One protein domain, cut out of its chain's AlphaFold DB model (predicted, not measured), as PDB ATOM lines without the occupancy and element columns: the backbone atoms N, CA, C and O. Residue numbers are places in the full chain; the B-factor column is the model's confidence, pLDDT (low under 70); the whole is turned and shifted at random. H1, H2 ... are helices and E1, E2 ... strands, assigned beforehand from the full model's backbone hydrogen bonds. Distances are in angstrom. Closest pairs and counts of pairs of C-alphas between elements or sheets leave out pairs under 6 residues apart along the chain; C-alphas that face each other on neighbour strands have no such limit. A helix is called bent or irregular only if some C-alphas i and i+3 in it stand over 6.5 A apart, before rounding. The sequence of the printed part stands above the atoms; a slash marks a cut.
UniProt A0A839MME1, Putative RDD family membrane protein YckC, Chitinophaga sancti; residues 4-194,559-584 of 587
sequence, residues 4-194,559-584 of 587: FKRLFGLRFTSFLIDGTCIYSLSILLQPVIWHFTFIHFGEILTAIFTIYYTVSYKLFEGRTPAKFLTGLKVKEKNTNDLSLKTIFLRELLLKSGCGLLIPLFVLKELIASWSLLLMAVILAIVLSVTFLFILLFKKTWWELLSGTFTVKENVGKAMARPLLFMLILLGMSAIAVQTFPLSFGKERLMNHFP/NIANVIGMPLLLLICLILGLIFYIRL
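This is residues 4 to 194 and 559 to 584 of the 587 residues of the protein "Putative RDD family membrane protein YckC" of Chitinophaga sancti (UniProt A0A839MME1). A two-stranded ribbon, E1 and E2, lies at one end of a helical body with the long helix H1 through its middle. H7 and H9, side by side and opposite ways, pack slantwise on H1; elsewhere H2 packs on H1 and H4a on H2, while H5 and H4b make a loosely joined far side. The printed part has 217 residues, with nine named helices and two named strands in the order H1 H2 H3 E1 H4 H5 H6 E2 H7 H8 H9 along the chain; the class is mostly helix, and the sheet, order E1 - E2, is antiparallel. The whole is compact, radius of gyration of the C-alphas 18.3 A, with spans of 58 by 47 by 34 A.

E1 is residues 72 to 76, E2 148 to 152. H1, residues 4 to 34, 43.9 A long, begins at C-alpha 4 (144.987, 135.119, 92.666); it has a kink of 29 degrees near residue 28 and is only just irregular, C-alphas 28 and 31 being 6.7 A apart. H2 is residues 41 to 59, H3 65 to 70, H5 116 to 137, 31.4 A, H6 141 to 146 and H8 188 to 191. H4, residues 84 to 110, was assigned as one helix by its hydrogen bonds but is bent, with C-alphas 99 and 102 7.0 A apart; its arms are H4a, 84 to 99, and H4b, 102 to 110. H7, residues 157 to 184, 40.5 A, has a kink of 36 degrees near residue 178 and is irregular, C-alphas 159 and 162 being 7.1 A apart. H9, residues 559 to 582, 33.8 A, ends at C-alpha 582 (140.232, 151.165, 107.962).

E1 and E2 are antiparallel at 149 degrees, with N 73 and O 151 within hydrogen-bond range at 2.9 A. The closest C-alphas of H6 and E2, Glu 143 and Phe 149, are 5.7 A apart. H1 touches three helices with a part of its length alone, the closest C-alphas being, for H3, those of Ser 14 and Ala 66, 4.9 A, for H2, those of Ser 26 and Leu 45, 5.5 A, and for H7, those of Ser 24 and Ala 174, 5.1 A, and it also touches H9, the closest C-alphas being those of Ile 17 and Cys 573, 5.6 A. H7 and H9 touch at Thr 179 and Val 563, 5.1 A, a shallow tilt of 17 degrees, opposite ways. H2 touches H4a at Thr 50 and Leu 92, 6.3 A. H5 only just touches H4b, with 3 pairs of C-alphas within 8 A, the closest Pro 103 and Ile 122, 6.6 A. H7 and H8 touch only at the corner, the closest C-alphas being Leu 182 and Leu 189, 7.2 A. Every O i to N i+4 pair is within hydrogen-bond range in H2, H3, H4b, H5 and H6; H1 has 25 of 27, H4a 9 of 12, H7 18 of 24 and H9 18 of 20, and H8 is too short for such a pair.

The C-alphas farthest apart, Asn 78 and Glu 187, are 60.1 A apart. Residues 195 to 558 are not printed; C-alphas 194 and 559 are 8.3 A apart across the cut. Of the links printed whole, none is long. The mean pLDDT of the printed part is 83.9, and it is under 70 at residues 4 to 6, 80 and 107 to 121.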
ATOM      1  N   PHE A   4     146.230 135.259  93.395       58.97
ATOM      2  CA  PHE A   4     144.987 135.119  92.666       58.97
ATOM      3  C   PHE A   4     143.757 134.976  93.579       58.97
ATOM      4  O   PHE A   4     142.777 135.712  93.425       58.97
ATOM      5  N   LYS A   5     143.836 134.120  94.612       60.47
ATOM      6  CA  LYS A   5     142.788 133.985  95.644       60.47
ATOM      7  C   LYS A   5     142.558 135.304  96.391       60.47
ATOM      8  O   LYS A   5     141.422 135.632  96.733       60.47
ATOM      9  N   ARG A   6     143.617 136.100  96.597       69.00
ATOM     10  CA  ARG A   6     143.527 137.426  97.233       69.00
ATOM     11  C   ARG A   6     142.794 138.446  96.355       69.00
ATOM     12  O   ARG A   6     142.003 139.223  96.882       69.00
ATOM     13  N   LEU A   7     143.023 138.445  95.039       77.62
ATOM     14  CA  LEU A   7     142.318 139.344  94.118       77.62
ATOM     15  C   LEU A   7     140.838 138.973  93.974       77.62
ATOM     16  O   LEU A   7     139.996 139.861  93.874       77.62
ATOM     17  N   PHE A   8     140.518 137.676  93.994       75.69
ATOM     18  CA  PHE A   8     139.138 137.200  93.918       75.69
ATOM     19  C   PHE A   8     138.279 137.729  95.070       75.69
ATOM     20  O   PHE A   8     137.245 138.343  94.818       75.69
ATOM     21  N   GLY A   9     138.745 137.575  96.316       78.81
ATOM     22  CA  GLY A   9     138.031 138.094  97.486       78.81
ATOM     23  C   GLY A   9     137.806 139.607  97.412       78.81
ATOM     24  O   GLY A   9     136.707 140.077  97.677       78.81
ATOM     25  N   LEU A  10     138.809 140.374  96.963       86.00
ATOM     26  CA  LEU A  10     138.675 141.826  96.777       86.00
ATOM     27  C   LEU A  10     137.649 142.188  95.696       86.00
ATOM     28  O   LEU A  10     136.857 143.109  95.886       86.00
ATOM     29  N   ARG A  11     137.643 141.468  94.569       84.62
ATOM     30  CA  ARG A  11     136.681 141.681  93.476       84.62
ATOM     31  C   ARG A  11     135.256 141.372  93.920       84.62
ATOM     32  O   ARG A  11     134.359 142.152  93.619       84.62
ATOM     33  N   PHE A  12     135.064 140.266  94.635       81.81
ATOM     34  CA  PHE A  12     133.759 139.868  95.153       81.81
ATOM     35  C   PHE A  12     133.227 140.893  96.157       81.81
ATOM     36  O   PHE A  12     132.122 141.397  95.984       81.81
ATOM     37  N   THR A  13     134.037 141.304  97.138       84.88
ATOM     38  CA  THR A  13     133.619 142.343  98.088       84.88
ATOM     39  C   THR A  13     133.352 143.678  97.395       84.88
ATOM     40  O   THR A  13     132.363 144.336  97.701       84.88
ATOM     41  N   SER A  14     134.182 144.070  96.421       89.81
ATOM     42  CA  SER A  14     133.933 145.283  95.637       89.81
ATOM     43  C   SER A  14     132.603 145.214  94.885       89.81
ATOM     44  O   SER A  14     131.910 146.221  94.809       89.81
ATOM     45  N   PHE A  15     132.247 144.053  94.334       85.56
ATOM     46  CA  PHE A  15     130.965 143.855  93.664       85.56
ATOM     47  C   PHE A  15     129.788 143.979  94.638       85.56
ATOM     48  O   PHE A  15     128.823 144.660  94.316       85.56
ATOM     49  N   LEU A  16     129.888 143.394  95.839       84.69
ATOM     50  CA  LEU A  16     128.845 143.523  96.863       84.69
ATOM     51  C   LEU A  16     128.616 144.985  97.268       84.69
ATOM     52  O   LEU A  16     127.476 145.433  97.295       84.69
ATOM     53  N   ILE A  17     129.691 145.737  97.524       90.12
ATOM     54  CA  ILE A  17     129.613 147.151  97.923       90.12
ATOM     55  C   ILE A  17     129.062 148.025  96.781       90.12
ATOM     56  O   ILE A  17     128.193 148.862  97.022       90.12
ATOM     57  N   ASP A  18     129.522 147.835  95.536       91.75
ATOM     58  CA  ASP A  18     128.954 148.544  94.374       91.75
ATOM     59  C   ASP A  18     127.456 148.199  94.213       91.75
ATOM     60  O   ASP A  18     126.633 149.079  93.961       91.75
ATOM     61  N   GLY A  19     127.084 146.928  94.413       87.19
ATOM     62  CA  GLY A  19     125.697 146.461  94.387       87.19
ATOM     63  C   GLY A  19     124.818 147.146  95.436       87.19
ATOM     64  O   GLY A  19     123.693 147.532  95.124       87.19
ATOM     65  N   THR A  20     125.343 147.382  96.642       88.81
ATOM     66  CA  THR A  20     124.685 148.186  97.686       88.81
ATOM     67  C   THR A  20     124.409 149.605  97.199       88.81
ATOM     68  O   THR A  20     123.274 150.054  97.313       88.81
ATOM     69  N   CYS A  21     125.389 150.298  96.601       92.69
ATOM     70  CA  CYS A  21     125.164 151.638  96.040       92.69
ATOM     71  C   CYS A  21     124.041 151.640  95.004       92.69
ATOM     72  O   CYS A  21     123.146 152.482  95.060       92.69
ATOM     73  N   ILE A  22     124.109 150.711  94.050       91.75
ATOM     74  CA  ILE A  22     123.158 150.607  92.939       91.75
ATOM     75  C   ILE A  22     121.748 150.357  93.476       91.75
ATOM     76  O   ILE A  22     120.802 151.033  93.074       91.75
ATOM     77  N   TYR A  23     121.608 149.428  94.419       87.69
ATOM     78  CA  TYR A  23     120.328 149.129  95.047       87.69
ATOM     79  C   TYR A  23     119.791 150.316  95.854       87.69
ATOM     80  O   TYR A  23     118.636 150.700  95.672       87.69
ATOM     81  N   SER A  24     120.626 150.948  96.686       93.25
ATOM     82  CA  SER A  24     120.247 152.130  97.466       93.25
ATOM     83  C   SER A  24     119.773 153.274  96.572       93.25
ATOM     84  O   SER A  24     118.715 153.840  96.825       93.25
ATOM     85  N   LEU A  25     120.498 153.578  95.491       95.12
ATOM     86  CA  LEU A  25     120.080 154.586  94.513       95.12
ATOM     87  C   LEU A  25     118.742 154.224  93.863       95.12
ATOM     88  O   LEU A  25     117.874 155.081  93.740       95.12
ATOM     89  N   SER A  26     118.554 152.958  93.490       88.62
ATOM     90  CA  SER A  26     117.318 152.495  92.850       88.62
ATOM     91  C   SER A  26     116.108 152.655  93.770       88.62
ATOM     92  O   SER A  26     115.075 153.155  93.339       88.62
ATOM     93  N   ILE A  27     116.249 152.297  95.048       87.50
ATOM     94  CA  ILE A  27     115.190 152.437  96.057       87.50
ATOM     95  C   ILE A  27     114.876 153.902  96.354       87.50
ATOM     96  O   ILE A  27     113.711 154.254  96.496       87.50
ATOM     97  N   LEU A  28     115.891 154.765  96.431       92.31
ATOM     98  CA  LEU A  28     115.688 156.192  96.688       92.31
ATOM     99  C   LEU A  28     115.055 156.915  95.490       92.31
ATOM    100  O   LEU A  28     114.269 157.840  95.680       92.31
ATOM    101  N   LEU A  29     115.361 156.485  94.263       91.94
ATOM    102  CA  LEU A  29     114.796 157.062  93.041       91.94
ATOM    103  C   LEU A  29     113.414 156.513  92.698       91.94
ATOM    104  O   LEU A  29     112.637 157.213  92.053       91.94
ATOM    105  N   GLN A  30     113.081 155.291  93.118       87.62
ATOM    106  CA  GLN A  30     111.810 154.656  92.780       87.62
ATOM    107  C   GLN A  30     110.588 155.518  93.152       87.62
ATOM    108  O   GLN A  30     109.775 155.741  92.260       87.62
ATOM    109  N   PRO A  31     110.444 156.073  94.375       85.12
ATOM    110  CA  PRO A  31     109.319 156.952  94.702       85.12
ATOM    111  C   PRO A  31     109.246 158.202  93.819       85.12
ATOM    112  O   PRO A  31     108.155 158.645  93.473       85.12
ATOM    113  N   VAL A  32     110.401 158.757  93.431       90.12
ATOM    114  CA  VAL A  32     110.483 159.941  92.561       90.12
ATOM    115  C   VAL A  32     110.023 159.600  91.149       90.12
ATOM    116  O   VAL A  32     109.224 160.328  90.577       90.12
ATOM    117  N   ILE A  33     110.487 158.479  90.596       89.38
ATOM    118  CA  ILE A  33     110.070 157.998  89.273       89.38
ATOM    119  C   ILE A  33     108.574 157.690  89.284       89.38
ATOM    120  O   ILE A  33     107.836 158.154  88.415       89.38
ATOM    121  N   TRP A  34     108.124 156.956  90.302       86.94
ATOM    122  CA  TRP A  34     106.730 156.563  90.444       86.94
ATOM    123  C   TRP A  34     105.815 157.759  90.632       86.94
ATOM    124  O   TRP A  34     104.693 157.694  90.170       86.94
ATOM    125  N   HIS A  35     106.276 158.890  91.161       85.88
ATOM    126  CA  HIS A  35     105.465 160.108  91.162       85.88
ATOM    127  C   HIS A  35     104.938 160.500  89.765       85.88
ATOM    128  O   HIS A  35     103.861 161.080  89.668       85.88
ATOM    129  N   PHE A  36     105.662 160.156  88.693       86.88
ATOM    130  CA  PHE A  36     105.302 160.506  87.317       86.88
ATOM    131  C   PHE A  36     104.810 159.317  86.492       86.88
ATOM    132  O   PHE A  36     103.892 159.460  85.687       86.88
ATOM    133  N   THR A  37     105.438 158.151  86.642       89.00
ATOM    134  CA  THR A  37     105.104 156.963  85.851       89.00
ATOM    135  C   THR A  37     105.490 155.685  86.575       89.00
ATOM    136  O   THR A  37     106.506 155.612  87.267       89.00
ATOM    137  N   PHE A  38     104.707 154.632  86.366       85.94
ATOM    138  CA  PHE A  38     105.094 153.309  86.824       85.94
ATOM    139  C   PHE A  38     106.206 152.747  85.929       85.94
ATOM    140  O   PHE A  38     106.087 152.732  84.707       85.94
ATOM    141  N   ILE A  39     107.287 152.293  86.558       85.25
ATOM    142  CA  ILE A  39     108.384 151.539  85.938       85.25
ATOM    143  C   ILE A  39     108.707 150.400  86.896       85.25
ATOM    144  O   ILE A  39     108.793 150.624  88.110       85.25
ATOM    145  N   HIS A  40     108.894 149.183  86.391       81.12
ATOM    146  CA  HIS A  40     109.202 148.063  87.269       81.12
ATOM    147  C   HIS A  40     110.536 148.296  87.985       81.12
ATOM    148  O   HIS A  40     111.513 148.749  87.391       81.12
ATOM    149  N   PHE A  41     110.615 147.921  89.265       80.38
ATOM    150  CA  PHE A  41     111.843 148.100  90.047       80.38
ATOM    151  C   PHE A  41     113.065 147.439  89.389       80.38
ATOM    152  O   PHE A  41     114.159 147.993  89.433       80.38
ATOM    153  N   GLY A  42     112.880 146.291  88.729       76.69
ATOM    154  CA  GLY A  42     113.949 145.630  87.976       76.69
ATOM    155  C   GLY A  42     114.514 146.491  86.842       76.69
ATOM    156  O   GLY A  42     115.726 146.530  86.660       76.69
ATOM    157  N   GLU A  43     113.665 147.234  86.131       81.31
ATOM    158  CA  GLU A  43     114.078 148.129  85.043       81.31
ATOM    159  C   GLU A  43     114.829 149.346  85.594       81.31
ATOM    160  O   GLU A  43     115.888 149.700  85.073       81.31
ATOM    161  N   ILE A  44     114.342 149.924  86.701       85.19
ATOM    162  CA  ILE A  44     115.045 150.989  87.436       85.19
ATOM    163  C   ILE A  44     116.428 150.485  87.861       85.19
ATOM    164  O   ILE A  44     117.437 151.120  87.566       85.19
ATOM    165  N   LEU A  45     116.495 149.308  88.488       83.00
ATOM    166  CA  LEU A  45     117.739 148.699  88.950       83.00
ATOM    167  C   LEU A  45     118.726 148.468  87.797       83.00
ATOM    168  O   LEU A  45     119.904 148.791  87.931       83.00
ATOM    169  N   THR A  46     118.268 147.949  86.653       80.00
ATOM    170  CA  THR A  46     119.104 147.749  85.456       80.00
ATOM    171  C   THR A  46     119.615 149.072  84.880       80.00
ATOM    172  O   THR A  46     120.795 149.176  84.523       80.00
ATOM    173  N   ALA A  47     118.761 150.096  84.811       86.25
ATOM    174  CA  ALA A  47     119.156 151.420  84.341       86.25
ATOM    175  C   ALA A  47     120.210 152.043  85.271       86.25
ATOM    176  O   ALA A  47     121.271 152.469  84.807       86.25
ATOM    177  N   ILE A  48     119.979 152.015  86.587       90.56
ATOM    178  CA  ILE A  48     120.921 152.536  87.587       90.56
ATOM    179  C   ILE A  48     122.223 151.741  87.593       90.56
ATOM    180  O   ILE A  48     123.287 152.350  87.641       90.56
ATOM    181  N   PHE A  49     122.177 150.414  87.468       87.38
ATOM    182  CA  PHE A  49     123.370 149.575  87.322       87.38
ATOM    183  C   PHE A  49     124.237 150.040  86.143       87.38
ATOM    184  O   PHE A  49     125.445 150.250  86.288       87.38
ATOM    185  N   THR A  50     123.608 150.258  84.986       83.31
ATOM    186  CA  THR A  50     124.279 150.684  83.751       83.31
ATOM    187  C   THR A  50     124.907 152.067  83.898       83.31
ATOM    188  O   THR A  50     126.085 152.260  83.577       83.31
ATOM    189  N   ILE A  51     124.133 153.027  84.411       89.38
ATOM    190  CA  ILE A  51     124.576 154.408  84.607       89.38
ATOM    191  C   ILE A  51     125.706 154.446  85.635       89.38
ATOM    192  O   ILE A  51     126.755 155.028  85.364       89.38
ATOM    193  N   TYR A  52     125.535 153.772  86.776       92.31
ATOM    194  CA  TYR A  52     126.502 153.743  87.868       92.31
ATOM    195  C   TYR A  52     127.879 153.289  87.394       92.31
ATOM    196  O   TYR A  52     128.864 153.991  87.628       92.31
ATOM    197  N   TYR A  53     127.967 152.144  86.713       88.69
ATOM    198  CA  TYR A  53     129.256 151.634  86.258       88.69
ATOM    199  C   TYR A  53     129.860 152.513  85.164       88.69
ATOM    200  O   TYR A  53     131.045 152.837  85.243       88.69
ATOM    201  N   THR A  54     129.061 152.945  84.186       85.69
ATOM    202  CA  THR A  54     129.544 153.787  83.083       85.69
ATOM    203  C   THR A  54     130.116 155.105  83.600       85.69
ATOM    204  O   THR A  54     131.260 155.452  83.292       85.69
ATOM    205  N   VAL A  55     129.354 155.805  84.444       90.31
ATOM    206  CA  VAL A  55     129.754 157.080  85.048       90.31
ATOM    207  C   VAL A  55     130.949 156.880  85.972       90.31
ATOM    208  O   VAL A  55     131.928 157.614  85.857       90.31
ATOM    209  N   SER A  56     130.927 155.858  86.832       91.94
ATOM    210  CA  SER A  56     132.022 155.599  87.769       91.94
ATOM    211  C   SER A  56     133.348 155.360  87.053       91.94
ATOM    212  O   SER A  56     134.326 156.037  87.345       91.94
ATOM    213  N   TYR A  57     133.395 154.450  86.076       90.31
ATOM    214  CA  TYR A  57     134.648 154.161  85.375       90.31
ATOM    215  C   TYR A  57     135.171 155.356  84.581       90.31
ATOM    216  O   TYR A  57     136.388 155.487  84.444       90.31
ATOM    217  N   LYS A  58     134.276 156.211  84.073       87.00
ATOM    218  CA  LYS A  58     134.661 157.408  83.331       87.00
ATOM    219  C   LYS A  58     135.175 158.517  84.248       87.00
ATOM    220  O   LYS A  58     136.214 159.092  83.947       87.00
ATOM    221  N   LEU A  59     134.469 158.805  85.342       89.06
ATOM    222  CA  LEU A  59     134.843 159.858  86.294       89.06
ATOM    223  C   LEU A  59     136.042 159.471  87.162       89.06
ATOM    224  O   LEU A  59     136.795 160.338  87.585       89.06
ATOM    225  N   PHE A  60     136.220 158.179  87.432       89.88
ATOM    226  CA  PHE A  60     137.240 157.679  88.349       89.88
ATOM    227  C   PHE A  60     138.305 156.818  87.668       89.88
ATOM    228  O   PHE A  60     138.867 155.917  88.296       89.88
ATOM    229  N   GLU A  61     138.555 157.067  86.380       88.19
ATOM    230  CA  GLU A  61     139.669 156.491  85.615       88.19
ATOM    231  C   GLU A  61     139.836 154.979  85.831       88.19
ATOM    232  O   GLU A  61     140.881 154.485  86.264       88.19
ATOM    233  N   GLY A  62     138.774 154.216  85.588       89.06
ATOM    234  CA  GLY A  62     138.826 152.763  85.732       89.06
ATOM    235  C   GLY A  62     138.530 152.221  87.134       89.06
ATOM    236  O   GLY A  62     138.719 151.024  87.383       89.06
ATOM    237  N   ARG A  63     138.002 153.053  88.039       92.19
ATOM    238  CA  ARG A  63     137.532 152.639  89.367       92.19
ATOM    239  C   ARG A  63     136.036 152.883  89.560       92.19
ATOM    240  O   ARG A  63     135.398 153.657  88.866       92.19
ATOM    241  N   THR A  64     135.479 152.185  90.535       93.38
ATOM    242  CA  THR A  64     134.173 152.465  91.135       93.38
ATOM    243  C   THR A  64     134.378 152.846  92.596       93.38
ATOM    244  O   THR A  64     135.456 152.560  93.134       93.38
ATOM    245  N   PRO A  65     133.382 153.450  93.262       92.25
ATOM    246  CA  PRO A  65     133.440 153.716  94.695       92.25
ATOM    247  C   PRO A  65     133.952 152.530  95.530       92.25
ATOM    248  O   PRO A  65     134.882 152.700  96.322       92.25
ATOM    249  N   ALA A  66     133.470 151.304  95.293       92.62
ATOM    250  CA  ALA A  66     133.974 150.138  96.021       92.62
ATOM    251  C   ALA A  66     135.409 149.737  95.644       92.62
ATOM    252  O   ALA A  66     136.160 149.212  96.474       92.62
ATOM    253  N   LYS A  67     135.827 149.985  94.398       92.44
ATOM    254  CA  LYS A  67     137.201 149.710  93.961       92.44
ATOM    255  C   LYS A  67     138.210 150.661  94.594       92.44
ATOM    256  O   LYS A  67     139.319 150.223  94.879       92.44
ATOM    257  N   PHE A  68     137.835 151.901  94.918       92.06
ATOM    258  CA  PHE A  68     138.682 152.748  95.767       92.06
ATOM    259  C   PHE A  68     138.876 152.141  97.156       92.06
ATOM    260  O   PHE A  68     140.006 152.054  97.626       92.06
ATOM    261  N   LEU A  69     137.797 151.663  97.783       90.25
ATOM    262  CA  LEU A  69     137.857 151.053  99.116       90.25
ATOM    263  C   LEU A  69     138.699 149.771  99.135       90.25
ATOM    264  O   LEU A  69     139.405 149.498 100.100       90.25
ATOM    265  N   THR A  70     138.651 148.988  98.059       90.56
ATOM    266  CA  THR A  70     139.387 147.718  97.942       90.56
ATOM    267  C   THR A  70     140.777 147.859  97.308       90.56
ATOM    268  O   THR A  70     141.528 146.879  97.260       90.56
ATOM    269  N   GLY A  71     141.146 149.060  96.848       90.94
ATOM    270  CA  GLY A  71     142.407 149.331  96.153       90.94
ATOM    271  C   GLY A  71     142.504 148.657  94.783       90.94
ATOM    272  O   GLY A  71     143.582 148.234  94.381       90.94
ATOM    273  N   LEU A  72     141.386 148.480  94.080       91.75
ATOM    274  CA  LEU A  72     141.343 147.888  92.744       91.75
ATOM    275  C   LEU A  72     141.290 148.975  91.658       91.75
ATOM    276  O   LEU A  72     140.665 150.019  91.834       91.75
ATOM    277  N   LYS A  73     141.899 148.715  90.500       92.00
ATOM    278  CA  LYS A  73     141.725 149.501  89.265       92.00
ATOM    279  C   LYS A  73     141.593 148.557  88.079       92.00
ATOM    280  O   LYS A  73     142.266 147.530  88.027       92.00
ATOM    281  N   VAL A  74     140.715 148.887  87.140       91.19
ATOM    282  CA  VAL A  74     140.596 148.172  85.867       91.19
ATOM    283  C   VAL A  74     141.392 148.934  84.808       91.19
ATOM    284  O   VAL A  74     141.290 150.156  84.737       91.19
ATOM    285  N   LYS A  75     142.181 148.214  84.007       90.06
ATOM    286  CA  LYS A  75     142.984 148.759  82.901       90.06
ATOM    287  C   LYS A  75     142.752 147.974  81.613       90.06
ATOM    288  O   LYS A  75     142.378 146.797  81.654       90.06
ATOM    289  N   GLU A  76     142.983 148.625  80.481       89.44
ATOM    290  CA  GLU A  76     143.092 147.984  79.170       89.44
ATOM    291  C   GLU A  76     144.508 147.424  78.975       89.44
ATOM    292  O   GLU A  76     145.473 147.935  79.535       89.44
ATOM    293  N   LYS A  77     144.662 146.353  78.184       79.19
ATOM    294  CA  LYS A  77     145.982 145.742  77.916       79.19
ATOM    295  C   LYS A  77     147.000 146.702  77.294       79.19
ATOM    296  O   LYS A  77     148.188 146.550  77.559       79.19
ATOM    297  N   ASN A  78     146.537 147.648  76.478       74.88
ATOM    298  CA  ASN A  78     147.397 148.459  75.611       74.88
ATOM    299  C   ASN A  78     147.440 149.943  76.011       74.88
ATOM    300  O   ASN A  78     148.177 150.715  75.407       74.88
ATOM    301  N   THR A  79     146.654 150.352  77.007       74.75
ATOM    302  CA  THR A  79     146.509 151.744  77.454       74.75
ATOM    303  C   THR A  79     146.287 151.770  78.968       74.75
ATOM    304  O   THR A  79     145.717 150.848  79.554       74.75
ATOM    305  N   ASN A  80     146.745 152.830  79.639       68.19
ATOM    306  CA  ASN A  80     146.523 152.983  81.084       68.19
ATOM    307  C   ASN A  80     145.082 153.391  81.439       68.19
ATOM    308  O   ASN A  80     144.691 153.248  82.603       68.19
ATOM    309  N   ASP A  81     144.302 153.822  80.444       77.81
ATOM    310  CA  ASP A  81     142.948 154.347  80.600       77.81
ATOM    311  C   ASP A  81     141.909 153.472  79.903       77.81
ATOM    312  O   ASP A  81     142.147 152.877  78.856       77.81
ATOM    313  N   LEU A  82     140.718 153.418  80.494       85.94
ATOM    314  CA  LEU A  82     139.573 152.722  79.921       85.94
ATOM    315  C   LEU A  82     138.854 153.617  78.912       85.94
ATOM    316  O   LEU A  82     138.278 154.648  79.271       85.94
ATOM    317  N   SER A  83     138.829 153.195  77.651       88.06
ATOM    318  CA  SER A  83     138.022 153.846  76.624       88.06
ATOM    319  C   SER A  83     136.524 153.620  76.872       88.06
ATOM    320  O   SER A  83     136.102 152.603  77.431       88.06
ATOM    321  N   LEU A  84     135.681 154.548  76.401       85.69
ATOM    322  CA  LEU A  84     134.219 154.401  76.490       85.69
ATOM    323  C   LEU A  84     133.722 153.138  75.772       85.69
ATOM    324  O   LEU A  84     132.808 152.481  76.264       85.69
ATOM    325  N   LYS A  85     134.358 152.765  74.652       89.06
ATOM    326  CA  LYS A  85     134.048 151.531  73.912       89.06
ATOM    327  C   LYS A  85     134.266 150.295  74.783       89.06
ATOM    328  O   LYS A  85     133.403 149.423  74.835       89.06
ATOM    329  N   THR A  86     135.376 150.241  75.513       90.38
ATOM    330  CA  THR A  86     135.673 149.118  76.409       90.38
ATOM    331  C   THR A  86     134.764 149.097  77.629       90.38
ATOM    332  O   THR A  86     134.332 148.020  78.034       90.38
ATOM    333  N   ILE A  87     134.427 150.256  78.205       88.50
ATOM    334  CA  ILE A  87     133.459 150.340  79.311       88.50
ATOM    335  C   ILE A  87     132.101 149.792  78.858       88.50
ATOM    336  O   ILE A  87     131.542 148.924  79.527       88.50
ATOM    337  N   PHE A  88     131.617 150.235  77.694       87.56
ATOM    338  CA  PHE A  88     130.367 149.764  77.099       87.56
ATOM    339  C   PHE A  88     130.386 148.249  76.859       87.56
ATOM    340  O   PHE A  88     129.494 147.536  77.315       87.56
ATOM    341  N   LEU A  89     131.438 147.731  76.216       90.88
ATOM    342  CA  LEU A  89     131.587 146.295  75.981       90.88
ATOM    343  C   LEU A  89     131.600 145.507  77.298       90.88
ATOM    344  O   LEU A  89     130.882 144.524  77.453       90.88
ATOM    345  N   ARG A  90     132.404 145.937  78.270       88.88
ATOM    346  CA  ARG A  90     132.640 145.191  79.508       88.88
ATOM    347  C   ARG A  90     131.456 145.210  80.468       88.88
ATOM    348  O   ARG A  90     131.135 144.176  81.049       88.88
ATOM    349  N   GLU A  91     130.854 146.371  80.690       84.44
ATOM    350  CA  GLU A  91     129.821 146.544  81.715       84.44
ATOM    351  C   GLU A  91     128.411 146.407  81.133       84.44
ATOM    352  O   GLU A  91     127.585 145.712  81.724       84.44
ATOM    353  N   LEU A  92     128.139 146.984  79.958       82.12
ATOM    354  CA  LEU A  92     126.805 146.908  79.364       82.12
ATOM    355  C   LEU A  92     126.596 145.609  78.588       82.12
ATOM    356  O   LEU A  92     125.675 144.868  78.905       82.12
ATOM    357  N   LEU A  93     127.440 145.295  77.603       87.62
ATOM    358  CA  LEU A  93     127.211 144.105  76.775       87.62
ATOM    359  C   LEU A  93     127.506 142.815  77.537       87.62
ATOM    360  O   LEU A  93     126.656 141.934  77.604       87.62
ATOM    361  N   LEU A  94     128.697 142.706  78.127       89.25
ATOM    362  CA  LEU A  94     129.120 141.467  78.771       89.25
ATOM    363  C   LEU A  94     128.416 141.286  80.115       89.25
ATOM    364  O   LEU A  94     127.610 140.377  80.250       89.25
ATOM    365  N   LYS A  95     128.649 142.146  81.110       82.31
ATOM    366  CA  LYS A  95     128.056 141.926  82.439       82.31
ATOM    367  C   LYS A  95     126.539 142.106  82.481       82.31
ATOM    368  O   LYS A  95     125.868 141.229  83.014       82.31
ATOM    369  N   SER A  96     126.006 143.206  81.945       77.88
ATOM    370  CA  SER A  96     124.557 143.454  81.994       77.88
ATOM    371  C   SER A  96     123.821 142.594  80.973       77.88
ATOM    372  O   SER A  96     122.924 141.853  81.344       77.88
ATOM    373  N   GLY A  97     124.224 142.628  79.702       83.62
ATOM    374  CA  GLY A  97     123.615 141.855  78.621       83.62
ATOM    375  C   GLY A  97     123.792 140.351  78.817       83.62
ATOM    376  O   GLY A  97     122.849 139.657  79.182       83.62
ATOM    377  N   CYS A  98     125.001 139.833  78.604       84.94
ATOM    378  CA  CYS A  98     125.275 138.394  78.659       84.94
ATOM    379  C   CYS A  98     125.214 137.812  80.077       84.94
ATOM    380  O   CYS A  98     124.836 136.659  80.246       84.94
ATOM    381  N   GLY A  99     125.613 138.584  81.087       79.25
ATOM    382  CA  GLY A  99     125.727 138.110  82.464       79.25
ATOM    383  C   GLY A  99     124.436 138.201  83.268       79.25
ATOM    384  O   GLY A  99     124.351 137.553  84.301       79.25
ATOM    385  N   LEU A 100     123.440 138.977  82.829       74.81
ATOM    386  CA  LEU A 100     122.212 139.179  83.600       74.81
ATOM    387  C   LEU A 100     120.959 139.145  82.717       74.81
ATOM    388  O   LEU A 100     120.113 138.278  82.901       74.81
ATOM    389  N   LEU A 101     120.849 140.042  81.737       77.50
ATOM    390  CA  LEU A 101     119.632 140.263  80.953       77.50
ATOM    391  C   LEU A 101     119.299 139.108  80.009       77.50
ATOM    392  O   LEU A 101     118.146 138.700  79.960       77.50
ATOM    393  N   ILE A 102     120.276 138.558  79.287       82.81
ATOM    394  CA  ILE A 102     120.066 137.406  78.399       82.81
ATOM    395  C   ILE A 102     119.678 136.166  79.214       82.81
ATOM    396  O   ILE A 102     118.653 135.574  78.885       82.81
ATOM    397  N   PRO A 103     120.399 135.783  80.291       77.94
ATOM    398  CA  PRO A 103     119.959 134.706  81.169       77.94
ATOM    399  C   PRO A 103     118.547 134.933  81.711       77.94
ATOM    400  O   PRO A 103     117.725 134.032  81.614       77.94
ATOM    401  N   LEU A 104     118.238 136.136  82.209       70.44
ATOM    402  CA  LEU A 104     116.898 136.476  82.694       70.44
ATOM    403  C   LEU A 104     115.833 136.338  81.611       70.44
ATOM    404  O   LEU A 104     114.783 135.759  81.868       70.44
ATOM    405  N   PHE A 105     116.105 136.848  80.414       74.06
ATOM    406  CA  PHE A 105     115.194 136.775  79.283       74.06
ATOM    407  C   PHE A 105     114.956 135.325  78.856       74.06
ATOM    408  O   PHE A 105     113.816 134.879  78.849       74.06
ATOM    409  N   VAL A 106     116.021 134.563  78.588       72.19
ATOM    410  CA  VAL A 106     115.936 133.151  78.181       72.19
ATOM    411  C   VAL A 106     115.164 132.342  79.214       72.19
ATOM    412  O   VAL A 106     114.281 131.568  78.859       72.19
ATOM    413  N   LEU A 107     115.446 132.539  80.500       65.62
ATOM    414  CA  LEU A 107     114.767 131.778  81.537       65.62
ATOM    415  C   LEU A 107     113.298 132.192  81.712       65.62
ATOM    416  O   LEU A 107     112.464 131.334  81.986       65.62
ATOM    417  N   LYS A 108     112.973 133.474  81.497       63.28
ATOM    418  CA  LYS A 108     111.592 133.980  81.440       63.28
ATOM    419  C   LYS A 108     110.814 133.415  80.243       63.28
ATOM    420  O   LYS A 108     109.593 133.323  80.313       63.28
ATOM    421  N   GLU A 109     111.483 133.071  79.142       64.50
ATOM    422  CA  GLU A 109     110.848 132.379  78.007       64.50
ATOM    423  C   GLU A 109     110.695 130.870  78.251       64.50
ATOM    424  O   GLU A 109     109.718 130.274  77.809       64.50
ATOM    425  N   LEU A 110     111.645 130.234  78.946       60.94
ATOM    426  CA  LEU A 110     111.639 128.781  79.173       60.94
ATOM    427  C   LEU A 110     110.736 128.339  80.329       60.94
ATOM    428  O   LEU A 110     110.254 127.208  80.334       60.94
ATOM    429  N   ILE A 111     110.543 129.196  81.330       59.22
ATOM    430  CA  ILE A 111     109.788 128.880  82.540       59.22
ATOM    431  C   ILE A 111     108.679 129.919  82.661       59.22
ATOM    432  O   ILE A 111     108.920 131.080  82.983       59.22
ATOM    433  N   ALA A 112     107.449 129.473  82.409       47.84
ATOM    434  CA  ALA A 112     106.255 130.318  82.370       47.84
ATOM    435  C   ALA A 112     105.856 130.909  83.746       47.84
ATOM    436  O   ALA A 112     104.942 131.726  83.837       47.84
ATOM    437  N   SER A 113     106.555 130.522  84.818       50.00
ATOM    438  CA  SER A 113     106.399 131.057  86.174       50.00
ATOM    439  C   SER A 113     107.704 131.692  86.656       50.00
ATOM    440  O   SER A 113     108.706 130.998  86.866       50.00
ATOM    441  N   TRP A 114     107.701 133.005  86.881       51.44
ATOM    442  CA  TRP A 114     108.826 133.686  87.523       51.44
ATOM    443  C   TRP A 114     108.855 133.351  89.020       51.44
ATOM    444  O   TRP A 114     107.825 133.325  89.681       51.44
ATOM    445  N   SER A 115     110.031 133.123  89.602       53.69
ATOM    446  CA  SER A 115     110.151 132.996  91.059       53.69
ATOM    447  C   SER A 115     111.446 133.616  91.568       53.69
ATOM    448  O   SER A 115     112.441 133.708  90.851       53.69
ATOM    449  N   LEU A 116     111.465 134.021  92.837       52.38
ATOM    450  CA  LEU A 116     112.684 134.511  93.487       52.38
ATOM    451  C   LEU A 116     113.801 133.448  93.467       52.38
ATOM    452  O   LEU A 116     114.977 133.770  93.305       52.38
ATOM    453  N   LEU A 117     113.420 132.168  93.563       54.91
ATOM    454  CA  LEU A 117     114.325 131.029  93.426       54.91
ATOM    455  C   LEU A 117     114.974 130.999  92.039       54.91
ATOM    456  O   LEU A 117     116.164 130.734  91.917       54.91
ATOM    457  N   LEU A 118     114.213 131.342  91.005       60.94
ATOM    458  CA  LEU A 118     114.683 131.414  89.631       60.94
ATOM    459  C   LEU A 118     115.779 132.469  89.441       60.94
ATOM    460  O   LEU A 118     116.814 132.203  88.831       60.94
ATOM    461  N   MET A 119     115.579 133.648  90.032       62.53
ATOM    462  CA  MET A 119     116.586 134.710  90.073       62.53
ATOM    463  C   MET A 119     117.844 134.250  90.819       62.53
ATOM    464  O   MET A 119     118.960 134.457  90.341       62.53
ATOM    465  N   ALA A 120     117.679 133.576  91.960       64.62
ATOM    466  CA  ALA A 120     118.798 133.019  92.713       64.62
ATOM    467  C   ALA A 120     119.574 131.962  91.904       64.62
ATOM    468  O   ALA A 120     120.802 131.966  91.926       64.62
ATOM    469  N   VAL A 121     118.881 131.111  91.140       69.81
ATOM    470  CA  VAL A 121     119.497 130.122  90.240       69.81
ATOM    471  C   VAL A 121     120.278 130.808  89.120       69.81
ATOM    472  O   VAL A 121     121.420 130.428  88.873       69.81
ATOM    473  N   ILE A 122     119.730 131.846  88.480       70.56
ATOM    474  CA  ILE A 122     120.454 132.614  87.452       70.56
ATOM    475  C   ILE A 122     121.726 133.223  88.037       70.56
ATOM    476  O   ILE A 122     122.806 133.062  87.468       70.56
ATOM    477  N   LEU A 123     121.618 133.883  89.190       72.62
ATOM    478  CA  LEU A 123     122.776 134.459  89.869       72.62
ATOM    479  C   LEU A 123     123.802 133.375  90.220       72.62
ATOM    480  O   LEU A 123     124.992 133.573  89.982       72.62
ATOM    481  N   ALA A 124     123.361 132.213  90.705       76.38
ATOM    482  CA  ALA A 124     124.237 131.084  90.991       76.38
ATOM    483  C   ALA A 124     124.941 130.562  89.728       76.38
ATOM    484  O   ALA A 124     126.144 130.330  89.766       76.38
ATOM    485  N   ILE A 125     124.242 130.442  88.594       80.62
ATOM    486  CA  ILE A 125     124.831 130.028  87.311       80.62
ATOM    487  C   ILE A 125     125.889 131.038  86.863       80.62
ATOM    488  O   ILE A 125     127.016 130.656  86.554       80.62
ATOM    489  N   VAL A 126     125.561 132.329  86.869       80.12
ATOM    490  CA  VAL A 126     126.476 133.400  86.449       80.12
ATOM    491  C   VAL A 126     127.713 133.439  87.345       80.12
ATOM    492  O   VAL A 126     128.838 133.564  86.846       80.12
ATOM    493  N   LEU A 127     127.538 133.282  88.659       80.69
ATOM    494  CA  LEU A 127     128.637 133.206  89.622       80.69
ATOM    495  C   LEU A 127     129.487 131.946  89.418       80.69
ATOM    496  O   LEU A 127     130.712 132.054  89.417       80.69
ATOM    497  N   SER A 128     128.875 130.786  89.168       80.94
ATOM    498  CA  SER A 128     129.574 129.526  88.885       80.94
ATOM    499  C   SER A 128     130.375 129.582  87.586       80.94
ATOM    500  O   SER A 128     131.550 129.223  87.579       80.94
ATOM    501  N   VAL A 129     129.801 130.108  86.499       85.12
ATOM    502  CA  VAL A 129     130.523 130.337  85.234       85.12
ATOM    503  C   VAL A 129     131.686 131.295  85.465       85.12
ATOM    504  O   VAL A 129     132.816 131.029  85.060       85.12
ATOM    505  N   THR A 130     131.445 132.392  86.182       82.25
ATOM    506  CA  THR A 130     132.500 133.347  86.537       82.25
ATOM    507  C   THR A 130     133.622 132.676  87.326       82.25
ATOM    508  O   THR A 130     134.796 132.892  87.023       82.25
ATOM    509  N   PHE A 131     133.277 131.835  88.298       80.44
ATOM    510  CA  PHE A 131     134.226 131.083  89.106       80.44
ATOM    511  C   PHE A 131     135.034 130.077  88.271       80.44
ATOM    512  O   PHE A 131     136.255 130.027  88.406       80.44
ATOM    513  N   LEU A 132     134.402 129.350  87.346       85.56
ATOM    514  CA  LEU A 132     135.083 128.433  86.424       85.56
ATOM    515  C   LEU A 132     136.101 129.157  85.538       85.56
ATOM    516  O   LEU A 132     137.248 128.725  85.432       85.56
ATOM    517  N   PHE A 133     135.728 130.293  84.947       85.31
ATOM    518  CA  PHE A 133     136.657 131.092  84.142       85.31
ATOM    519  C   PHE A 133     137.847 131.597  84.960       85.31
ATOM    520  O   PHE A 133     138.987 131.592  84.495       85.31
ATOM    521  N   ILE A 134     137.586 131.989  86.202       80.00
ATOM    522  CA  ILE A 134     138.612 132.383  87.161       80.00
ATOM    523  C   ILE A 134     139.566 131.214  87.434       80.00
ATOM    524  O   ILE A 134     140.774 131.426  87.392       80.00
ATOM    525  N   LEU A 135     139.068 129.993  87.645       80.00
ATOM    526  CA  LEU A 135     139.914 128.811  87.843       80.00
ATOM    527  C   LEU A 135     140.769 128.479  86.610       80.00
ATOM    528  O   LEU A 135     141.965 128.236  86.751       80.00
ATOM    529  N   LEU A 136     140.172 128.497  85.415       86.12
ATOM    530  CA  LEU A 136     140.826 128.068  84.175       86.12
ATOM    531  C   LEU A 136     141.800 129.112  83.615       86.12
ATOM    532  O   LEU A 136     142.909 128.785  83.203       86.12
ATOM    533  N   PHE A 137     141.401 130.383  83.607       83.75
ATOM    534  CA  PHE A 137     142.109 131.447  82.887       83.75
ATOM    535  C   PHE A 137     142.729 132.496  83.802       83.75
ATOM    536  O   PHE A 137     143.308 133.478  83.329       83.75
ATOM    537  N   LYS A 138     142.568 132.337  85.120       82.19
ATOM    538  CA  LYS A 138     142.971 133.326  86.126       82.19
ATOM    539  C   LYS A 138     142.375 134.719  85.868       82.19
ATOM    540  O   LYS A 138     142.949 135.743  86.241       82.19
ATOM    541  N   LYS A 139     141.231 134.778  85.183       83.00
ATOM    542  CA  LYS A 139     140.532 136.004  84.782       83.00
ATOM    543  C   LYS A 139     139.039 135.737  84.715       83.00
ATOM    544  O   LYS A 139     138.607 134.621  84.460       83.00
ATOM    545  N   THR A 140     138.251 136.777  84.932       86.69
ATOM    546  CA  THR A 140     136.810 136.706  84.656       86.69
ATOM    547  C   THR A 140     136.576 136.653  83.146       86.69
ATOM    548  O   THR A 140     137.374 137.187  82.371       86.69
ATOM    549  N   TRP A 141     135.475 136.040  82.709       88.00
ATOM    550  CA  TRP A 141     135.150 135.952  81.282       88.00
ATOM    551  C   TRP A 141     134.985 137.337  80.644       88.00
ATOM    552  O   TRP A 141     135.472 137.564  79.540       88.00
ATOM    553  N   TRP A 142     134.419 138.312  81.365       89.88
ATOM    554  CA  TRP A 142     134.332 139.679  80.854       89.88
ATOM    555  C   TRP A 142     135.690 140.385  80.759       89.88
ATOM    556  O   TRP A 142     135.863 141.205  79.868       89.88
ATOM    557  N   GLU A 143     136.673 140.089  81.620       89.75
ATOM    558  CA  GLU A 143     138.043 140.618  81.477       89.75
ATOM    559  C   GLU A 143     138.726 140.074  80.218       89.75
ATOM    560  O   GLU A 143     139.355 140.830  79.479       89.75
ATOM    561  N   LEU A 144     138.569 138.775  79.950       89.56
ATOM    562  CA  LEU A 144     139.129 138.131  78.762       89.56
ATOM    563  C   LEU A 144     138.563 138.731  77.477       89.56
ATOM    564  O   LEU A 144     139.334 139.160  76.621       89.56
ATOM    565  N   LEU A 145     137.234 138.801  77.377       91.12
ATOM    566  CA  LEU A 145     136.535 139.241  76.169       91.12
ATOM    567  C   LEU A 145     136.656 140.749  75.916       91.12
ATOM    568  O   LEU A 145     136.686 141.171  74.768       91.12
ATOM    569  N   SER A 146     136.763 141.564  76.970       91.19
ATOM    570  CA  SER A 146     136.962 143.017  76.823       91.19
ATOM    571  C   SER A 146     138.428 143.435  76.696       91.19
ATOM    572  O   SER A 146     138.708 144.622  76.567       91.19
ATOM    573  N   GLY A 147     139.382 142.502  76.789       90.38
ATOM    574  CA  GLY A 147     140.804 142.844  76.782       90.38
ATOM    575  C   GLY A 147     141.245 143.675  77.994       90.38
ATOM    576  O   GLY A 147     142.214 144.428  77.901       90.38
ATOM    577  N   THR A 148     140.563 143.529  79.133       91.12
ATOM    578  CA  THR A 148     140.863 144.265  80.370       91.12
ATOM    579  C   THR A 148     141.485 143.374  81.436       91.12
ATOM    580  O   THR A 148     141.450 142.142  81.374       91.12
ATOM    581  N   PHE A 149     142.077 143.996  82.449       89.31
ATOM    582  CA  PHE A 149     142.539 143.306  83.645       89.31
ATOM    583  C   PHE A 149     142.393 144.200  84.873       89.31
ATOM    584  O   PHE A 149     142.467 145.426  84.797       89.31
ATOM    585  N   THR A 150     142.163 143.569  86.021       89.06
ATOM    586  CA  THR A 150     142.106 144.259  87.310       89.06
ATOM    587  C   THR A 150     143.463 144.173  87.996       89.06
ATOM    588  O   THR A 150     144.005 143.080  88.159       89.06
ATOM    589  N   VAL A 151     143.980 145.312  88.441       89.00
ATOM    590  CA  VAL A 151     145.195 145.424  89.255       89.00
ATOM    591  C   VAL A 151     144.861 145.910  90.655       89.00
ATOM    592  O   VAL A 151     143.824 146.538  90.876       89.00
ATOM    593  N   LYS A 152     145.759 145.623  91.598       89.38
ATOM    594  CA  LYS A 152     145.739 146.232  92.924       89.38
ATOM    595  C   LYS A 152     146.674 147.439  92.934       89.38
ATOM    596  O   LYS A 152     147.842 147.298  92.591       89.38
ATOM    597  N   GLU A 153     146.171 148.589  93.355       88.25
ATOM    598  CA  GLU A 153     146.925 149.831  93.512       88.25
ATOM    599  C   GLU A 153     146.763 150.368  94.937       88.25
ATOM    600  O   GLU A 153     145.783 150.074  95.628       88.25
ATOM    601  N   ASN A 154     147.742 151.147  95.391       84.12
ATOM    602  CA  ASN A 154     147.647 151.815  96.682       84.12
ATOM    603  C   ASN A 154     146.691 153.002  96.557       84.12
ATOM    604  O   ASN A 154     146.889 153.888  95.728       84.12
ATOM    605  N   VAL A 155     145.647 152.994  97.379       86.44
ATOM    606  CA  VAL A 155     144.684 154.087  97.500       86.44
ATOM    607  C   VAL A 155     144.757 154.597  98.930       86.44
ATOM    608  O   VAL A 155     144.548 153.831  99.868       86.44
ATOM    609  N   GLY A 156     145.054 155.882  99.092       88.25
ATOM    610  CA  GLY A 156     145.098 156.525 100.397       88.25
ATOM    611  C   GLY A 156     143.713 156.730 101.003       88.25
ATOM    612  O   GLY A 156     142.723 156.953 100.295       88.25
ATOM    613  N   LYS A 157     143.638 156.741 102.339       88.38
ATOM    614  CA  LYS A 157     142.398 157.057 103.074       88.38
ATOM    615  C   LYS A 157     141.785 158.391 102.650       88.38
ATOM    616  O   LYS A 157     140.564 158.485 102.586       88.38
ATOM    617  N   ALA A 158     142.593 159.410 102.353       88.56
ATOM    618  CA  ALA A 158     142.095 160.726 101.949       88.56
ATOM    619  C   ALA A 158     141.218 160.655 100.686       88.56
ATOM    620  O   ALA A 158     140.141 161.243 100.656       88.56
ATOM    621  N   MET A 159     141.632 159.862  99.691       85.50
ATOM    622  CA  MET A 159     140.892 159.689  98.437       85.50
ATOM    623  C   MET A 159     139.622 158.846  98.610       85.50
ATOM    624  O   MET A 159     138.614 159.101  97.959       85.50
ATOM    625  N   ALA A 160     139.652 157.840  99.489       88.50
ATOM    626  CA  ALA A 160     138.520 156.934  99.699       88.50
ATOM    627  C   ALA A 160     137.463 157.472 100.686       88.50
ATOM    628  O   ALA A 160     136.319 157.020 100.676       88.50
ATOM    629  N   ARG A 161     137.827 158.438 101.540       91.88
ATOM    630  CA  ARG A 161     136.960 159.007 102.583       91.88
ATOM    631  C   ARG A 161     135.628 159.572 102.067       91.88
ATOM    632  O   ARG A 161     134.602 159.158 102.604       91.88
ATOM    633  N   PRO A 162     135.580 160.472 101.062       91.75
ATOM    634  CA  PRO A 162     134.301 161.008 100.583       91.75
ATOM    635  C   PRO A 162     133.394 159.914 100.005       91.75
ATOM    636  O   PRO A 162     132.180 159.952 100.189       91.75
ATOM    637  N   LEU A 163     133.982 158.893  99.373       90.94
ATOM    638  CA  LEU A 163     133.246 157.760  98.811       90.94
ATOM    639  C   LEU A 163     132.648 156.871  99.905       90.94
ATOM    640  O   LEU A 163     131.515 156.422  99.762       90.94
ATOM    641  N   LEU A 164     133.372 156.657 101.009       92.12
ATOM    642  CA  LEU A 164     132.839 155.951 102.175       92.12
ATOM    643  C   LEU A 164     131.675 156.721 102.815       92.12
ATOM    644  O   LEU A 164     130.661 156.114 103.142       92.12
ATOM    645  N   PHE A 165     131.793 158.043 102.977       93.50
ATOM    646  CA  PHE A 165     130.695 158.857 103.512       93.50
ATOM    647  C   PHE A 165     129.457 158.801 102.619       93.50
ATOM    648  O   PHE A 165     128.355 158.603 103.123       93.50
ATOM    649  N   MET A 166     129.639 158.910 101.301       93.44
ATOM    650  CA  MET A 166     128.554 158.763 100.332       93.44
ATOM    651  C   MET A 166     127.904 157.373 100.412       93.44
ATOM    652  O   MET A 166     126.678 157.284 100.454       93.44
ATOM    653  N   LEU A 167     128.703 156.304 100.516       92.50
ATOM    654  CA  LEU A 167     128.219 154.931 100.694       92.50
ATOM    655  C   LEU A 167     127.337 154.802 101.943       92.50
ATOM    656  O   LEU A 167     126.226 154.284 101.860       92.50
ATOM    657  N   ILE A 168     127.834 155.281 103.088       94.44
ATOM    658  CA  ILE A 168     127.120 155.225 104.368       94.44
ATOM    659  C   ILE A 168     125.830 156.034 104.282       94.44
ATOM    660  O   ILE A 168     124.783 155.522 104.659       94.44
ATOM    661  N   LEU A 169     125.881 157.259 103.751       95.81
ATOM    662  CA  LEU A 169     124.702 158.107 103.619       95.81
ATOM    663  C   LEU A 169     123.630 157.436 102.751       95.81
ATOM    664  O   LEU A 169     122.508 157.263 103.211       95.81
ATOM    665  N   LEU A 170     123.985 156.983 101.543       94.88
ATOM    666  CA  LEU A 170     123.050 156.293 100.647       94.88
ATOM    667  C   LEU A 170     122.482 155.017 101.273       94.88
ATOM    668  O   LEU A 170     121.278 154.777 101.194       94.88
ATOM    669  N   GLY A 171     123.339 154.203 101.893       93.88
ATOM    670  CA  GLY A 171     122.929 152.958 102.533       93.88
ATOM    671  C   GLY A 171     121.968 153.199 103.693       93.88
ATOM    672  O   GLY A 171     120.910 152.577 103.744       93.88
ATOM    673  N   MET A 172     122.283 154.150 104.576       95.75
ATOM    674  CA  MET A 172     121.429 154.501 105.714       95.75
ATOM    675  C   MET A 172     120.114 155.150 105.271       95.75
ATOM    676  O   MET A 172     119.071 154.820 105.827       95.75
ATOM    677  N   SER A 173     120.126 156.006 104.245       95.31
ATOM    678  CA  SER A 173     118.898 156.564 103.665       95.31
ATOM    679  C   SER A 173     118.010 155.475 103.060       95.31
ATOM    680  O   SER A 173     116.806 155.471 103.300       95.31
ATOM    681  N   ALA A 174     118.585 154.519 102.324       91.56
ATOM    682  CA  ALA A 174     117.828 153.397 101.770       91.56
ATOM    683  C   ALA A 174     117.241 152.500 102.874       91.56
ATOM    684  O   ALA A 174     116.068 152.143 102.806       91.56
ATOM    685  N   ILE A 175     118.022 152.197 103.919       91.62
ATOM    686  CA  ILE A 175     117.547 151.467 105.103       91.62
ATOM    687  C   ILE A 175     116.390 152.217 105.770       91.62
ATOM    688  O   ILE A 175     115.373 151.602 106.086       91.62
ATOM    689  N   ALA A 176     116.501 153.534 105.948       92.19
ATOM    690  CA  ALA A 176     115.448 154.338 106.557       92.19
ATOM    691  C   ALA A 176     114.153 154.297 105.730       92.19
ATOM    692  O   ALA A 176     113.088 154.051 106.288       92.19
ATOM    693  N   VAL A 177     114.235 154.442 104.401       87.38
ATOM    694  CA  VAL A 177     113.067 154.354 103.504       87.38
ATOM    695  C   VAL A 177     112.413 152.972 103.559       87.38
ATOM    696  O   VAL A 177     111.192 152.875 103.640       87.38
ATOM    697  N   GLN A 178     113.203 151.897 103.559       83.44
ATOM    698  CA  GLN A 178     112.670 150.530 103.593       83.44
ATOM    699  C   GLN A 178     112.086 150.129 104.938       83.44
ATOM    700  O   GLN A 178     111.139 149.352 104.984       83.44
ATOM    701  N   THR A 179     112.651 150.634 106.032       86.38
ATOM    702  CA  THR A 179     112.185 150.316 107.386       86.38
ATOM    703  C   THR A 179     111.087 151.260 107.865       86.38
ATOM    704  O   THR A 179     110.385 150.918 108.813       86.38
ATOM    705  N   PHE A 180     110.854 152.390 107.185       84.12
ATOM    706  CA  PHE A 180     109.782 153.337 107.498       84.12
ATOM    707  C   PHE A 180     108.404 152.680 107.712       84.12
ATOM    708  O   PHE A 180     107.747 153.031 108.695       84.12
ATOM    709  N   PRO A 181     107.968 151.682 106.914       76.12
ATOM    710  CA  PRO A 181     106.703 150.988 107.149       76.12
ATOM    711  C   PRO A 181     106.572 150.327 108.536       76.12
ATOM    712  O   PRO A 181     105.456 150.231 109.041       76.12
ATOM    713  N   LEU A 182     107.675 149.931 109.198       75.88
ATOM    714  CA  LEU A 182     107.638 149.380 110.568       75.88
ATOM    715  C   LEU A 182     107.145 150.385 111.605       75.88
ATOM    716  O   LEU A 182     106.625 149.978 112.643       75.88
ATOM    717  N   SER A 183     107.299 151.684 111.337       79.25
ATOM    718  CA  SER A 183     106.876 152.734 112.266       79.25
ATOM    719  C   SER A 183     105.353 152.811 112.441       79.25
ATOM    720  O   SER A 183     104.883 153.424 113.395       79.25
ATOM    721  N   PHE A 184     104.577 152.139 111.581       72.38
ATOM    722  CA  PHE A 184     103.111 152.176 111.583       72.38
ATOM    723  C   PHE A 184     102.434 150.942 112.208       72.38
ATOM    724  O   PHE A 184     101.225 150.772 112.055       72.38
ATOM    725  N   GLY A 185     103.186 150.089 112.912       77.06
ATOM    726  CA  GLY A 185     102.643 148.970 113.692       77.06
ATOM    727  C   GLY A 185     102.744 147.594 113.020       77.06
ATOM    728  O   GLY A 185     102.833 147.460 111.800       77.06
ATOM    729  N   LYS A 186     102.733 146.539 113.849       77.12
ATOM    730  CA  LYS A 186     102.956 145.144 113.421       77.12
ATOM    731  C   LYS A 186     101.881 144.607 112.474       77.12
ATOM    732  O   LYS A 186     102.197 143.779 111.628       77.12
ATOM    733  N   GLU A 187     100.639 145.060 112.593       76.69
ATOM    734  CA  GLU A 187      99.525 144.578 111.760       76.69
ATOM    735  C   GLU A 187      99.729 144.911 110.281       76.69
ATOM    736  O   GLU A 187      99.518 144.059 109.420       76.69
ATOM    737  N   ARG A 188     100.267 146.100 109.980       79.88
ATOM    738  CA  ARG A 188     100.566 146.509 108.602       79.88
ATOM    739  C   ARG A 188     101.638 145.644 107.946       79.88
ATOM    740  O   ARG A 188     101.628 145.495 106.731       79.88
ATOM    741  N   LEU A 189     102.515 144.992 108.716       84.62
ATOM    742  CA  LEU A 189     103.452 144.028 108.132       84.62
ATOM    743  C   LEU A 189     102.736 142.851 107.469       84.62
ATOM    744  O   LEU A 189     103.302 142.256 106.555       84.62
ATOM    745  N   MET A 190     101.525 142.504 107.910       87.94
ATOM    746  CA  MET A 190     100.818 141.327 107.417       87.94
ATOM    747  C   MET A 190     100.194 141.554 106.043       87.94
ATOM    748  O   MET A 190     100.320 140.677 105.193       87.94
ATOM    749  N   ASN A 191      99.557 142.704 105.809       86.00
ATOM    750  CA  ASN A 191      98.698 142.916 104.639       86.00
ATOM    751  C   ASN A 191      98.984 144.194 103.836       86.00
ATOM    752  O   ASN A 191      98.455 144.335 102.738       86.00
ATOM    753  N   HIS A 192      99.818 145.111 104.336       86.31
ATOM    754  CA  HIS A 192     100.087 146.373 103.656       86.31
ATOM    755  C   HIS A 192     101.309 146.275 102.739       86.31
ATOM    756  O   HIS A 192     102.404 145.905 103.176       86.31
ATOM    757  N   PHE A 193     101.133 146.678 101.481       84.62
ATOM    758  CA  PHE A 193     102.222 146.839 100.523       84.62
ATOM    759  C   PHE A 193     102.706 148.301 100.540       84.62
ATOM    760  O   PHE A 193     101.955 149.197 100.151       84.62
ATOM    761  N   PRO A 194     103.949 148.578 100.986       72.81
ATOM    762  CA  PRO A 194     104.425 149.945 101.218       72.81
ATOM    763  C   PRO A 194     104.590 150.759  99.932       72.81
ATOM    764  O   PRO A 194     104.451 151.981  99.931       72.81
ATOM    765  N   ASN A 559     107.239 141.898 103.069       84.50
ATOM    766  CA  ASN A 559     107.680 142.854 104.072       84.50
ATOM    767  C   ASN A 559     108.868 142.319 104.875       84.50
ATOM    768  O   ASN A 559     109.824 143.053 105.077       84.50
ATOM    769  N   ILE A 560     108.902 141.041 105.267       84.31
ATOM    770  CA  ILE A 560     110.089 140.457 105.922       84.31
ATOM    771  C   ILE A 560     111.318 140.570 105.009       84.31
ATOM    772  O   ILE A 560     112.382 141.003 105.456       84.31
ATOM    773  N   ALA A 561     111.177 140.238 103.724       81.81
ATOM    774  CA  ALA A 561     112.273 140.351 102.768       81.81
ATOM    775  C   ALA A 561     112.752 141.806 102.613       81.81
ATOM    776  O   ALA A 561     113.947 142.071 102.733       81.81
ATOM    777  N   ASN A 562     111.833 142.754 102.401       77.94
ATOM    778  CA  ASN A 562     112.178 144.149 102.111       77.94
ATOM    779  C   ASN A 562     112.562 144.976 103.337       77.94
ATOM    780  O   ASN A 562     113.351 145.902 103.215       77.94
ATOM    781  N   VAL A 563     112.008 144.675 104.507       81.69
ATOM    782  CA  VAL A 563     112.138 145.513 105.704       81.69
ATOM    783  C   VAL A 563     113.152 144.932 106.694       81.69
ATOM    784  O   VAL A 563     113.734 145.662 107.490       81.69
ATOM    785  N   ILE A 564     113.415 143.623 106.644       81.88
ATOM    786  CA  ILE A 564     114.409 142.974 107.512       81.88
ATOM    787  C   ILE A 564     115.587 142.473 106.680       81.88
ATOM    788  O   ILE A 564     116.726 142.877 106.916       81.88
ATOM    789  N   GLY A 565     115.316 141.616 105.691       83.25
ATOM    790  CA  GLY A 565     116.357 140.955 104.902       83.25
ATOM    791  C   GLY A 565     117.266 141.944 104.170       83.25
ATOM    792  O   GLY A 565     118.487 141.908 104.334       83.25
ATOM    793  N   MET A 566     116.672 142.858 103.399       83.56
ATOM    794  CA  MET A 566     117.426 143.835 102.613       83.56
ATOM    795  C   MET A 566     118.194 144.845 103.483       83.56
ATOM    796  O   MET A 566     119.396 144.992 103.258       83.56
ATOM    797  N   PRO A 567     117.609 145.472 104.522       89.19
ATOM    798  CA  PRO A 567     118.355 146.355 105.416       89.19
ATOM    799  C   PRO A 567     119.532 145.683 106.122       89.19
ATOM    800  O   PRO A 567     120.604 146.283 106.219       89.19
ATOM    801  N   LEU A 568     119.378 144.427 106.560       88.69
ATOM    802  CA  LEU A 568     120.476 143.666 107.158       88.69
ATOM    803  C   LEU A 568     121.614 143.441 106.153       88.69
ATOM    804  O   LEU A 568     122.783 143.637 106.491       88.69
ATOM    805  N   LEU A 569     121.285 143.078 104.910       86.44
ATOM    806  CA  LEU A 569     122.276 142.912 103.846       86.44
ATOM    807  C   LEU A 569     123.010 144.228 103.550       86.44
ATOM    808  O   LEU A 569     124.239 144.231 103.456       86.44
ATOM    809  N   LEU A 570     122.283 145.347 103.459       88.81
ATOM    810  CA  LEU A 570     122.883 146.670 103.266       88.81
ATOM    811  C   LEU A 570     123.839 147.013 104.413       88.81
ATOM    812  O   LEU A 570     124.973 147.415 104.155       88.81
ATOM    813  N   LEU A 571     123.435 146.785 105.666       93.06
ATOM    814  CA  LEU A 571     124.274 147.039 106.837       93.06
ATOM    815  C   LEU A 571     125.566 146.209 106.812       93.06
ATOM    816  O   LEU A 571     126.647 146.752 107.047       93.06
ATOM    817  N   ILE A 572     125.482 144.920 106.472       91.00
ATOM    818  CA  ILE A 572     126.659 144.051 106.321       91.00
ATOM    819  C   ILE A 572     127.611 144.622 105.262       91.00
ATOM    820  O   ILE A 572     128.817 144.718 105.500       91.00
ATOM    821  N   CYS A 573     127.096 145.048 104.109       89.25
ATOM    822  CA  CYS A 573     127.913 145.634 103.049       89.25
ATOM    823  C   CYS A 573     128.552 146.974 103.452       89.25
ATOM    824  O   CYS A 573     129.715 147.215 103.115       89.25
ATOM    825  N   LEU A 574     127.851 147.816 104.218       91.50
ATOM    826  CA  LEU A 574     128.413 149.047 104.786       91.50
ATOM    827  C   LEU A 574     129.557 148.747 105.764       91.50
ATOM    828  O   LEU A 574     130.620 149.367 105.680       91.50
ATOM    829  N   ILE A 575     129.379 147.757 106.647       93.00
ATOM    830  CA  ILE A 575     130.417 147.301 107.585       93.00
ATOM    831  C   ILE A 575     131.637 146.779 106.818       93.00
ATOM    832  O   ILE A 575     132.771 147.132 107.148       93.00
ATOM    833  N   LEU A 576     131.430 145.990 105.758       89.06
ATOM    834  CA  LEU A 576     132.519 145.541 104.888       89.06
ATOM    835  C   LEU A 576     133.269 146.732 104.279       89.06
ATOM    836  O   LEU A 576     134.499 146.772 104.346       89.06
ATOM    837  N   GLY A 577     132.553 147.727 103.746       89.19
ATOM    838  CA  GLY A 577     133.149 148.962 103.229       89.19
ATOM    839  C   GLY A 577     134.016 149.684 104.266       89.19
ATOM    840  O   GLY A 577     135.151 150.065 103.964       89.19
ATOM    841  N   LEU A 578     133.530 149.796 105.505       92.00
ATOM    842  CA  LEU A 578     134.262 150.404 106.618       92.00
ATOM    843  C   LEU A 578     135.529 149.615 106.986       92.00
ATOM    844  O   LEU A 578     136.595 150.209 107.152       92.00
ATOM    845  N   ILE A 579     135.447 148.283 107.064       92.19
ATOM    846  CA  ILE A 579     136.604 147.415 107.344       92.19
ATOM    847  C   ILE A 579     137.699 147.624 106.293       92.19
ATOM    848  O   ILE A 579     138.879 147.736 106.637       92.19
ATOM    849  N   PHE A 580     137.326 147.694 105.014       89.19
ATOM    850  CA  PHE A 580     138.280 147.937 103.934       89.19
ATOM    851  C   PHE A 580     138.891 149.334 104.011       89.19
ATOM    852  O   PHE A 580     140.111 149.455 103.923       89.19
ATOM    853  N   TYR A 581     138.084 150.359 104.288       89.44
ATOM    854  CA  TYR A 581     138.580 151.717 104.506       89.44
ATOM    855  C   TYR A 581     139.594 151.802 105.657       89.44
ATOM    856  O   TYR A 581     140.649 152.420 105.506       89.44
ATOM    857  N   ILE A 582     139.325 151.158 106.799       89.94
ATOM    858  CA  ILE A 582     140.232 151.165 107.962       89.94
ATOM    859  C   ILE A 582     141.603 150.583 107.596       89.94
ATOM    860  O   ILE A 582     142.623 151.093 108.072       89.94
ATOM    861  N   ARG A 583     141.622 149.572 106.717       88.12
ATOM    862  CA  ARG A 583     142.823 148.875 106.232       88.12
ATOM    863  C   ARG A 583     143.595 149.621 105.136       88.12
ATOM    864  O   ARG A 583     144.676 149.160 104.772       88.12
ATOM    865  N   LEU A 584     143.073 150.725 104.599       87.31
ATOM    866  CA  LEU A 584     143.805 151.537 103.624       87.31
ATOM    867  C   LEU A 584     145.012 152.246 104.277       87.31
ATOM    868  O   LEU A 584     144.970 152.561 105.469       87.31
TER     869      LEU A 584